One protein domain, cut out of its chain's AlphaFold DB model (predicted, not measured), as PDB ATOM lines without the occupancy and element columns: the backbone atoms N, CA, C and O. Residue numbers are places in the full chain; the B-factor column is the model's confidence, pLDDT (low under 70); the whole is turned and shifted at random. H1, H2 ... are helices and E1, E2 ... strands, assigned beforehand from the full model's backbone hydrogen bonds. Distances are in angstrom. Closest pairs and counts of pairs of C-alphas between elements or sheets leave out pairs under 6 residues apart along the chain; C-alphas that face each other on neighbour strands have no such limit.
ATOM      1  N   LYS A 437     153.620 213.400 156.828       58.72
ATOM      2  CA  LYS A 437     154.856 212.615 156.695       58.72
ATOM      3  C   LYS A 437     156.036 213.487 156.251       58.72
ATOM      4  O   LYS A 437     157.153 213.263 156.706       58.72
ATOM      5  N   ASP A 438     155.778 214.516 155.445       61.50
ATOM      6  CA  ASP A 438     156.709 215.622 155.190       61.50
ATOM      7  C   ASP A 438     157.148 216.297 156.493       61.50
ATOM      8  O   ASP A 438     158.336 216.544 156.690       61.50
ATOM      9  N   LYS A 439     156.213 216.514 157.427       62.25
ATOM     10  CA  LYS A 439     156.527 217.079 158.740       62.25
ATOM     11  C   LYS A 439     157.460 216.171 159.525       62.25
ATOM     12  O   LYS A 439     158.415 216.698 160.068       62.25
ATOM     13  N   ILE A 440     157.253 214.850 159.508       66.50
ATOM     14  CA  ILE A 440     158.123 213.879 160.200       66.50
ATOM     15  C   ILE A 440     159.567 213.948 159.686       66.50
ATOM     16  O   ILE A 440     160.482 214.034 160.500       66.50
ATOM     17  N   ILE A 441     159.773 213.946 158.361       65.50
ATOM     18  CA  ILE A 441     161.114 214.105 157.769       65.50
ATOM     19  C   ILE A 441     161.662 215.493 158.125       65.50
ATOM     20  O   ILE A 441     162.727 215.628 158.710       65.50
ATOM     21  N   SER A 442     160.895 216.552 157.882       66.69
ATOM     22  CA  SER A 442     161.352 217.926 158.132       66.69
ATOM     23  C   SER A 442     161.568 218.274 159.617       66.69
ATOM     24  O   SER A 442     162.158 219.314 159.914       66.69
ATOM     25  N   SER A 443     161.104 217.428 160.545       67.88
ATOM     26  CA  SER A 443     161.287 217.543 161.995       67.88
ATOM     27  C   SER A 443     162.192 216.457 162.582       67.88
ATOM     28  O   SER A 443     162.193 216.271 163.800       67.88
ATOM     29  N   MET A 444     162.903 215.690 161.752       70.44
ATOM     30  CA  MET A 444     163.834 214.677 162.238       70.44
ATOM     31  C   MET A 444     164.946 215.351 163.050       70.44
ATOM     32  O   MET A 444     165.441 216.423 162.692       70.44
ATOM     33  N   GLN A 445     165.311 214.722 164.164       71.94
ATOM     34  CA  GLN A 445     166.382 215.162 165.054       71.94
ATOM     35  C   GLN A 445     167.394 214.033 165.197       71.94
ATOM     36  O   GLN A 445     167.024 212.853 165.182       71.94
ATOM     37  N   LEU A 446     168.665 214.390 165.368       68.31
ATOM     38  CA  LEU A 446     169.697 213.426 165.726       68.31
ATOM     39  C   LEU A 446     169.357 212.825 167.092       68.31
ATOM     40  O   LEU A 446     169.091 213.540 168.058       68.31
ATOM     41  N   LYS A 447     169.346 211.491 167.163       62.53
ATOM     42  CA  LYS A 447     168.973 210.753 168.376       62.53
ATOM     43  C   LYS A 447     169.909 211.076 169.547       62.53
ATOM     44  O   LYS A 447     169.458 211.105 170.687       62.53
ATOM     45  N   GLU A 448     171.183 211.339 169.250       65.31
ATOM     46  CA  GLU A 448     172.217 211.763 170.196       65.31
ATOM     47  C   GLU A 448     173.246 212.648 169.465       65.31
ATOM     48  O   GLU A 448     173.785 212.240 168.440       65.31
ATOM     49  N   THR A 449     173.579 213.834 169.985       60.22
ATOM     50  CA  THR A 449     174.780 214.575 169.549       60.22
ATOM     51  C   THR A 449     176.010 213.908 170.157       60.22
ATOM     52  O   THR A 449     176.421 214.252 171.267       60.22
ATOM     53  N   MET A 450     176.567 212.906 169.475       59.25
ATOM     54  CA  MET A 450     177.672 212.115 170.031       59.25
ATOM     55  C   MET A 450     179.019 212.859 170.044       59.25
ATOM     56  O   MET A 450     179.887 212.502 170.842       59.25
ATOM     57  N   VAL A 451     179.226 213.886 169.204       70.25
ATOM     58  CA  VAL A 451     180.526 214.576 169.061       70.25
ATOM     59  C   VAL A 451     180.333 216.056 168.671       70.25
ATOM     60  O   VAL A 451     179.420 216.355 167.906       70.25
ATOM     61  N   PRO A 452     181.168 217.003 169.151       73.56
ATOM     62  CA  PRO A 452     181.177 218.374 168.638       73.56
ATOM     63  C   PRO A 452     181.496 218.405 167.138       73.56
ATOM     64  O   PRO A 452     182.547 217.924 166.714       73.56
ATOM     65  N   GLU A 453     180.617 219.011 166.345       75.75
ATOM     66  CA  GLU A 453     180.750 219.087 164.890       75.75
ATOM     67  C   GLU A 453     180.824 220.531 164.381       75.75
ATOM     68  O   GLU A 453     180.476 221.497 165.062       75.75
ATOM     69  N   THR A 454     181.327 220.704 163.162       79.94
ATOM     70  CA  THR A 454     181.321 221.994 162.464       79.94
ATOM     71  C   THR A 454     180.972 221.753 161.006       79.94
ATOM     72  O   THR A 454     181.781 221.215 160.248       79.94
ATOM     73  N   VAL A 455     179.766 222.160 160.614       79.38
ATOM     74  CA  VAL A 455     179.262 221.992 159.249       79.38
ATOM     75  C   VAL A 455     179.757 223.141 158.370       79.38
ATOM     76  O   VAL A 455     179.416 224.306 158.586       79.38
ATOM     77  N   TYR A 456     180.553 222.815 157.353       80.88
ATOM     78  CA  TYR A 456     181.006 223.772 156.344       80.88
ATOM     79  C   TYR A 456     180.100 223.695 155.109       80.88
ATOM     80  O   TYR A 456     180.021 222.649 154.473       80.88
ATOM     81  N   ARG A 457     179.450 224.810 154.748       76.06
ATOM     82  CA  ARG A 457     178.629 224.941 153.518       76.06
ATOM     83  C   ARG A 457     179.422 225.426 152.297       76.06
ATOM     84  O   ARG A 457     178.912 225.506 151.188       76.06
ATOM     85  N   SER A 458     180.681 225.786 152.510       79.19
ATOM     86  CA  SER A 458     181.635 226.205 151.486       79.19
ATOM     87  C   SER A 458     182.941 225.447 151.684       79.19
ATOM     88  O   SER A 458     183.133 224.808 152.718       79.19
ATOM     89  N   GLN A 459     183.859 225.536 150.719       78.44
ATOM     90  CA  GLN A 459     185.133 224.825 150.789       78.44
ATOM     91  C   GLN A 459     185.832 225.063 152.146       78.44
ATOM     92  O   GLN A 459     186.096 226.219 152.497       78.44
ATOM     93  N   PRO A 460     186.101 224.004 152.933       79.81
ATOM     94  CA  PRO A 460     186.677 224.154 154.260       79.81
ATOM     95  C   PRO A 460     188.154 224.569 154.167       79.81
ATOM     96  O   PRO A 460     188.800 224.311 153.146       79.81
ATOM     97  N   PRO A 461     188.733 225.144 155.239       80.12
ATOM     98  CA  PRO A 461     190.147 225.509 155.278       80.12
ATOM     99  C   PRO A 461     191.040 224.322 154.907       80.12
ATOM    100  O   PRO A 461     190.765 223.190 155.325       80.12
ATOM    101  N   ALA A 462     192.101 224.556 154.135       75.81
ATOM    102  CA  ALA A 462     193.048 223.504 153.779       75.81
ATOM    103  C   ALA A 462     193.662 222.890 155.049       75.81
ATOM    104  O   ALA A 462     193.987 223.602 155.996       75.81
ATOM    105  N   VAL A 463     193.783 221.564 155.074       74.88
ATOM    106  CA  VAL A 463     194.484 220.845 156.144       74.88
ATOM    107  C   VAL A 463     195.828 220.426 155.589       74.88
ATOM    108  O   VAL A 463     195.875 219.753 154.560       74.88
ATOM    109  N   GLU A 464     196.904 220.802 156.270       69.56
ATOM    110  CA  GLU A 464     198.228 220.266 155.981       69.56
ATOM    111  C   GLU A 464     198.249 218.786 156.373       69.56
ATOM    112  O   GLU A 464     197.984 218.421 157.519       69.56
ATOM    113  N   LEU A 465     198.476 217.913 155.392       65.62
ATOM    114  CA  LEU A 465     198.630 216.483 155.633       65.62
ATOM    115  C   LEU A 465     200.073 216.224 156.090       65.62
ATOM    116  O   LEU A 465     200.991 216.744 155.451       65.62
ATOM    117  N   PRO A 466     200.297 215.424 157.148       64.94
ATOM    118  CA  PRO A 466     201.647 215.056 157.543       64.94
ATOM    119  C   PRO A 466     202.344 214.314 156.385       64.94
ATOM    120  O   PRO A 466     201.714 213.485 155.719       64.94
ATOM    121  N   PRO A 467     203.622 214.625 156.103       60.16
ATOM    122  CA  PRO A 467     204.314 214.142 154.908       60.16
ATOM    123  C   PRO A 467     204.620 212.635 154.929       60.16
ATOM    124  O   PRO A 467     204.815 212.055 153.863       60.16
ATOM    125  N   GLU A 468     204.625 211.986 156.100       69.31
ATOM    126  CA  GLU A 468     204.878 210.546 156.254       69.31
ATOM    127  C   GLU A 468     204.023 209.940 157.382       69.31
ATOM    128  O   GLU A 468     203.866 210.548 158.438       69.31
ATOM    129  N   GLY A 469     203.476 208.735 157.163       68.06
ATOM    130  CA  GLY A 469     202.672 207.994 158.148       68.06
ATOM    131  C   GLY A 469     201.458 207.276 157.547       68.06
ATOM    132  O   GLY A 469     201.139 207.433 156.364       68.06
ATOM    133  N   SER A 470     200.766 206.461 158.353       78.81
ATOM    134  CA  SER A 470     199.488 205.875 157.938       78.81
ATOM    135  C   SER A 470     198.373 206.928 157.997       78.81
ATOM    136  O   SER A 470     198.400 207.849 158.814       78.81
ATOM    137  N   ARG A 471     197.344 206.791 157.146       76.56
ATOM    138  CA  ARG A 471     196.187 207.710 157.151       76.56
ATOM    139  C   ARG A 471     195.476 207.754 158.504       76.56
ATOM    140  O   ARG A 471     194.889 208.777 158.834       76.56
ATOM    141  N   LEU A 472     195.506 206.653 159.253       78.69
ATOM    142  CA  LEU A 472     194.871 206.558 160.561       78.69
ATOM    143  C   LEU A 472     195.632 207.379 161.606       78.69
ATOM    144  O   LEU A 472     195.002 208.133 162.341       78.69
ATOM    145  N   ASP A 473     196.965 207.309 161.611       80.38
ATOM    146  CA  ASP A 473     197.805 208.085 162.534       80.38
ATOM    147  C   ASP A 473     197.616 209.591 162.312       80.38
ATOM    148  O   ASP A 473     197.418 210.341 163.263       80.38
ATOM    149  N   ALA A 474     197.536 210.012 161.045       78.75
ATOM    150  CA  ALA A 474     197.248 211.397 160.673       78.75
ATOM    151  C   ALA A 474     195.853 211.871 161.129       78.75
ATOM    152  O   ALA A 474     195.669 213.043 161.456       78.75
ATOM    153  N   ILE A 475     194.850 210.984 161.139       79.50
ATOM    154  CA  ILE A 475     193.501 211.304 161.635       79.50
ATOM    155  C   ILE A 475     193.508 211.431 163.162       79.50
ATOM    156  O   ILE A 475     192.910 212.371 163.686       79.50
ATOM    157  N   ILE A 476     194.196 210.520 163.858       81.56
ATOM    158  CA  ILE A 476     194.317 210.522 165.323       81.56
ATOM    159  C   ILE A 476     195.058 211.778 165.798       81.56
ATOM    160  O   ILE A 476     194.578 212.451 166.705       81.56
ATOM    161  N   GLU A 477     196.178 212.133 165.162       81.81
ATOM    162  CA  GLU A 477     196.974 213.321 165.502       81.81
ATOM    163  C   GLU A 477     196.201 214.627 165.262       81.81
ATOM    164  O   GLU A 477     196.241 215.546 166.080       81.81
ATOM    165  N   ARG A 478     195.440 214.693 164.164       82.88
ATOM    166  CA  ARG A 478     194.618 215.857 163.813       82.88
ATOM    167  C   ARG A 478     193.410 216.042 164.737       82.88
ATOM    168  O   ARG A 478     192.882 217.148 164.831       82.88
ATOM    169  N   GLY A 479     192.935 214.971 165.372       81.25
ATOM    170  CA  GLY A 479     191.821 215.005 166.323       81.25
ATOM    171  C   GLY A 479     190.440 215.270 165.710       81.25
ATOM    172  O   GLY A 479     189.476 215.427 166.453       81.25
ATOM    173  N   PHE A 480     190.316 215.311 164.378       81.56
ATOM    174  CA  PHE A 480     189.029 215.432 163.686       81.56
ATOM    175  C   PHE A 480     188.997 214.674 162.353       81.56
ATOM    176  O   PHE A 480     190.001 214.561 161.631       81.56
ATOM    177  N   LEU A 481     187.806 214.207 161.982       82.12
ATOM    178  CA  LEU A 481     187.501 213.621 160.679       82.12
ATOM    179  C   LEU A 481     186.694 214.622 159.840       82.12
ATOM    180  O   LEU A 481     185.903 215.389 160.377       82.12
ATOM    181  N   ARG A 482     186.913 214.632 158.521       82.25
ATOM    182  CA  ARG A 482     186.057 215.363 157.579       82.25
ATOM    183  C   ARG A 482     185.310 214.357 156.730       82.25
ATOM    184  O   ARG A 482     185.947 213.552 156.052       82.25
ATOM    185  N   THR A 483     183.993 214.439 156.757       80.50
ATOM    186  CA  THR A 483     183.088 213.677 155.906       80.50
ATOM    187  C   THR A 483     182.427 214.644 154.929       80.50
ATOM    188  O   THR A 483     182.183 215.807 155.250       80.50
ATOM    189  N   CYS A 484     182.234 214.196 153.692       81.81
ATOM    190  CA  CYS A 484     181.390 214.906 152.738       81.81
ATOM    191  C   CYS A 484     179.999 214.285 152.815       81.81
ATOM    192  O   CYS A 484     179.895 213.071 152.966       81.81
ATOM    193  N   TYR A 485     178.969 215.111 152.684       79.88
ATOM    194  CA  TYR A 485     177.576 214.684 152.619       79.88
ATOM    195  C   TYR A 485     176.917 215.305 151.384       79.88
ATOM    196  O   TYR A 485     177.465 216.238 150.784       79.88
ATOM    197  N   LEU A 486     175.763 214.775 150.991       80.69
ATOM    198  CA  LEU A 486     174.945 215.314 149.906       80.69
ATOM    199  C   LEU A 486     173.775 216.081 150.532       80.69
ATOM    200  O   LEU A 486     172.985 215.495 151.256       80.69
ATOM    201  N   GLU A 487     173.677 217.392 150.300       70.50
ATOM    202  CA  GLU A 487     172.741 218.286 151.016       70.50
ATOM    203  C   GLU A 487     171.248 217.966 150.778       70.50
ATOM    204  O   GLU A 487     170.412 218.365 151.583       70.50
ATOM    205  N   ASP A 488     170.929 217.182 149.740       76.38
ATOM    206  CA  ASP A 488     169.562 216.877 149.294       76.38
ATOM    207  C   ASP A 488     169.281 215.364 149.135       76.38
ATOM    208  O   ASP A 488     168.401 214.967 148.367       76.38
ATOM    209  N   ASP A 489     170.022 214.494 149.829       79.38
ATOM    210  CA  ASP A 489     169.860 213.035 149.715       79.38
ATOM    211  C   ASP A 489     168.978 212.477 150.844       79.38
ATOM    212  O   ASP A 489     169.446 211.876 151.811       79.38
ATOM    213  N   ILE A 490     167.668 212.731 150.765       72.44
ATOM    214  CA  ILE A 490     166.690 212.277 151.768       72.44
ATOM    215  C   ILE A 490     166.507 210.745 151.667       72.44
ATOM    216  O   ILE A 490     166.209 210.257 150.576       72.44
ATOM    217  N   PRO A 491     166.561 209.968 152.776       68.06
ATOM    218  CA  PRO A 491     166.653 210.378 154.187       68.06
ATOM    219  C   PRO A 491     168.076 210.305 154.790       68.06
ATOM    220  O   PRO A 491     168.218 210.337 156.013       68.06
ATOM    221  N   PHE A 492     169.113 210.152 153.967       75.62
ATOM    222  CA  PHE A 492     170.496 209.920 154.393       75.62
ATOM    223  C   PHE A 492     171.192 211.185 154.902       75.62
ATOM    224  O   PHE A 492     171.771 211.146 155.984       75.62
ATOM    225  N   SER A 493     171.073 212.312 154.199       81.62
ATOM    226  CA  SER A 493     171.555 213.617 154.668       81.62
ATOM    227  C   SER A 493     170.750 214.760 154.054       81.62
ATOM    228  O   SER A 493     170.634 214.860 152.836       81.62
ATOM    229  N   TYR A 494     170.178 215.620 154.895       82.25
ATOM    230  CA  TYR A 494     169.409 216.795 154.481       82.25
ATOM    231  C   TYR A 494     169.323 217.825 155.611       82.25
ATOM    232  O   TYR A 494     169.644 217.543 156.766       82.25
ATOM    233  N   ILE A 495     168.878 219.038 155.287       81.31
ATOM    234  CA  ILE A 495     168.665 220.095 156.280       81.31
ATOM    235  C   ILE A 495     167.201 220.093 156.734       81.31
ATOM    236  O   ILE A 495     166.287 220.201 155.915       81.31
ATOM    237  N   ASN A 496     166.970 219.981 158.044       81.75
ATOM    238  CA  ASN A 496     165.626 220.036 158.625       81.75
ATOM    239  C   ASN A 496     165.079 221.482 158.689       81.75
ATOM    240  O   ASN A 496     165.777 222.458 158.406       81.75
ATOM    241  N   ASN A 497     163.826 221.657 159.126       80.19
ATOM    242  CA  ASN A 497     163.208 222.989 159.249       80.19
ATOM    243  C   ASN A 497     163.871 223.899 160.301       80.19
ATOM    244  O   ASN A 497     163.652 225.111 160.282       80.19
ATOM    245  N   ALA A 498     164.657 223.339 161.225       78.12
ATOM    246  CA  ALA A 498     165.440 224.095 162.199       78.12
ATOM    247  C   ALA A 498     166.796 224.566 161.631       78.12
ATOM    248  O   ALA A 498     167.515 225.307 162.300       78.12
ATOM    249  N   GLY A 499     167.130 224.195 160.388       77.56
ATOM    250  CA  GLY A 499     168.398 224.533 159.743       77.56
ATOM    251  C   GLY A 499     169.556 223.610 160.129       77.56
ATOM    252  O   GLY A 499     170.708 223.936 159.828       77.56
ATOM    253  N   GLU A 500     169.260 222.485 160.780       80.06
ATOM    254  CA  GLU A 500     170.225 221.493 161.252       80.06
ATOM    255  C   GLU A 500     170.431 220.405 160.194       80.06
ATOM    256  O   GLU A 500     169.481 219.995 159.524       80.06
ATOM    257  N   LEU A 501     171.674 219.942 160.044       81.69
ATOM    258  CA  LEU A 501     172.010 218.812 159.184       81.69
ATOM    259  C   LEU A 501     171.622 217.517 159.904       81.69
ATOM    260  O   LEU A 501     172.110 217.250 160.998       81.69
ATOM    261  N   VAL A 502     170.732 216.735 159.303       80.25
ATOM    262  CA  VAL A 502     170.197 215.497 159.880       80.25
ATOM    263  C   VAL A 502     170.112 214.407 158.815       80.25
ATOM    264  O   VAL A 502     170.148 214.681 157.617       80.25
ATOM    265  N   GLY A 503     169.968 213.159 159.247       77.50
ATOM    266  CA  GLY A 503     169.780 212.017 158.363       77.50
ATOM    267  C   GLY A 503     170.381 210.751 158.960       77.50
ATOM    268  O   GLY A 503     170.791 210.748 160.117       77.50
ATOM    269  N   LEU A 504     170.372 209.658 158.203       72.25
ATOM    270  CA  LEU A 504     170.936 208.379 158.651       72.25
ATOM    271  C   LEU A 504     172.471 208.323 158.575       72.25
ATOM    272  O   LEU A 504     173.070 207.540 159.307       72.25
ATOM    273  N   ASP A 505     173.079 209.138 157.708       72.19
ATOM    274  CA  ASP A 505     174.526 209.151 157.444       72.19
ATOM    275  C   ASP A 505     175.263 210.292 158.179       72.19
ATOM    276  O   ASP A 505     176.474 210.467 158.002       72.19
ATOM    277  N   ILE A 506     174.528 211.063 158.991       71.88
ATOM    278  CA  ILE A 506     175.007 212.156 159.853       71.88
ATOM    279  C   ILE A 506     175.036 211.658 161.293       71.88
ATOM    280  O   ILE A 506     176.117 211.749 161.918       71.88
TER     281      ILE A 506
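What this domain is: This is residues 437 to 506 of the 506 residues of an uncharacterized protein of Gammaproteobacteria bacterium (UniProt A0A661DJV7). With little regular structure, the domain is a long, loose loop: from H1 the chain runs out to H2, then folds back to a small patch round E1, near H1. Residues 467 to 473, of which 471 to 473 belong to H2, stick out. The 70 printed residues, with 17 in named elements, H1, H2, E1 in order, are mostly helix by class; the whole is loose, radius of gyration of the C-alphas 15.2 A, a rod spanning 50 by 24 by 17 A.

How they stand to each other: H1, residues 437 to 442, and H2, residues 471 to 478, are apart. E1, residues 493 to 495, is apart from H2 and pairs with no named strand. Residues 488 to 489 pair antiparallel with 493 to 494 of E1, and 501 to 502 with 494 to 495. The closest C-alphas of H1 and E1, of Ser 442 and Ile 495, are 7.8 A apart. In H1 and H2 every O i to N i+4 pair is within hydrogen-bond range.

Where its parts are: H1 begins at C-alpha 437, (154.856, 212.615, 156.695). H2 measures 10.6 A. E1 ends at C-alpha 495, (168.665, 220.095, 156.280).

The domain as a whole: Lys 437 and Glu 468 have the farthest C-alphas, 50.1 A. The printed part has no cut; both links are long. pLDDT is under 70 at 19 residues.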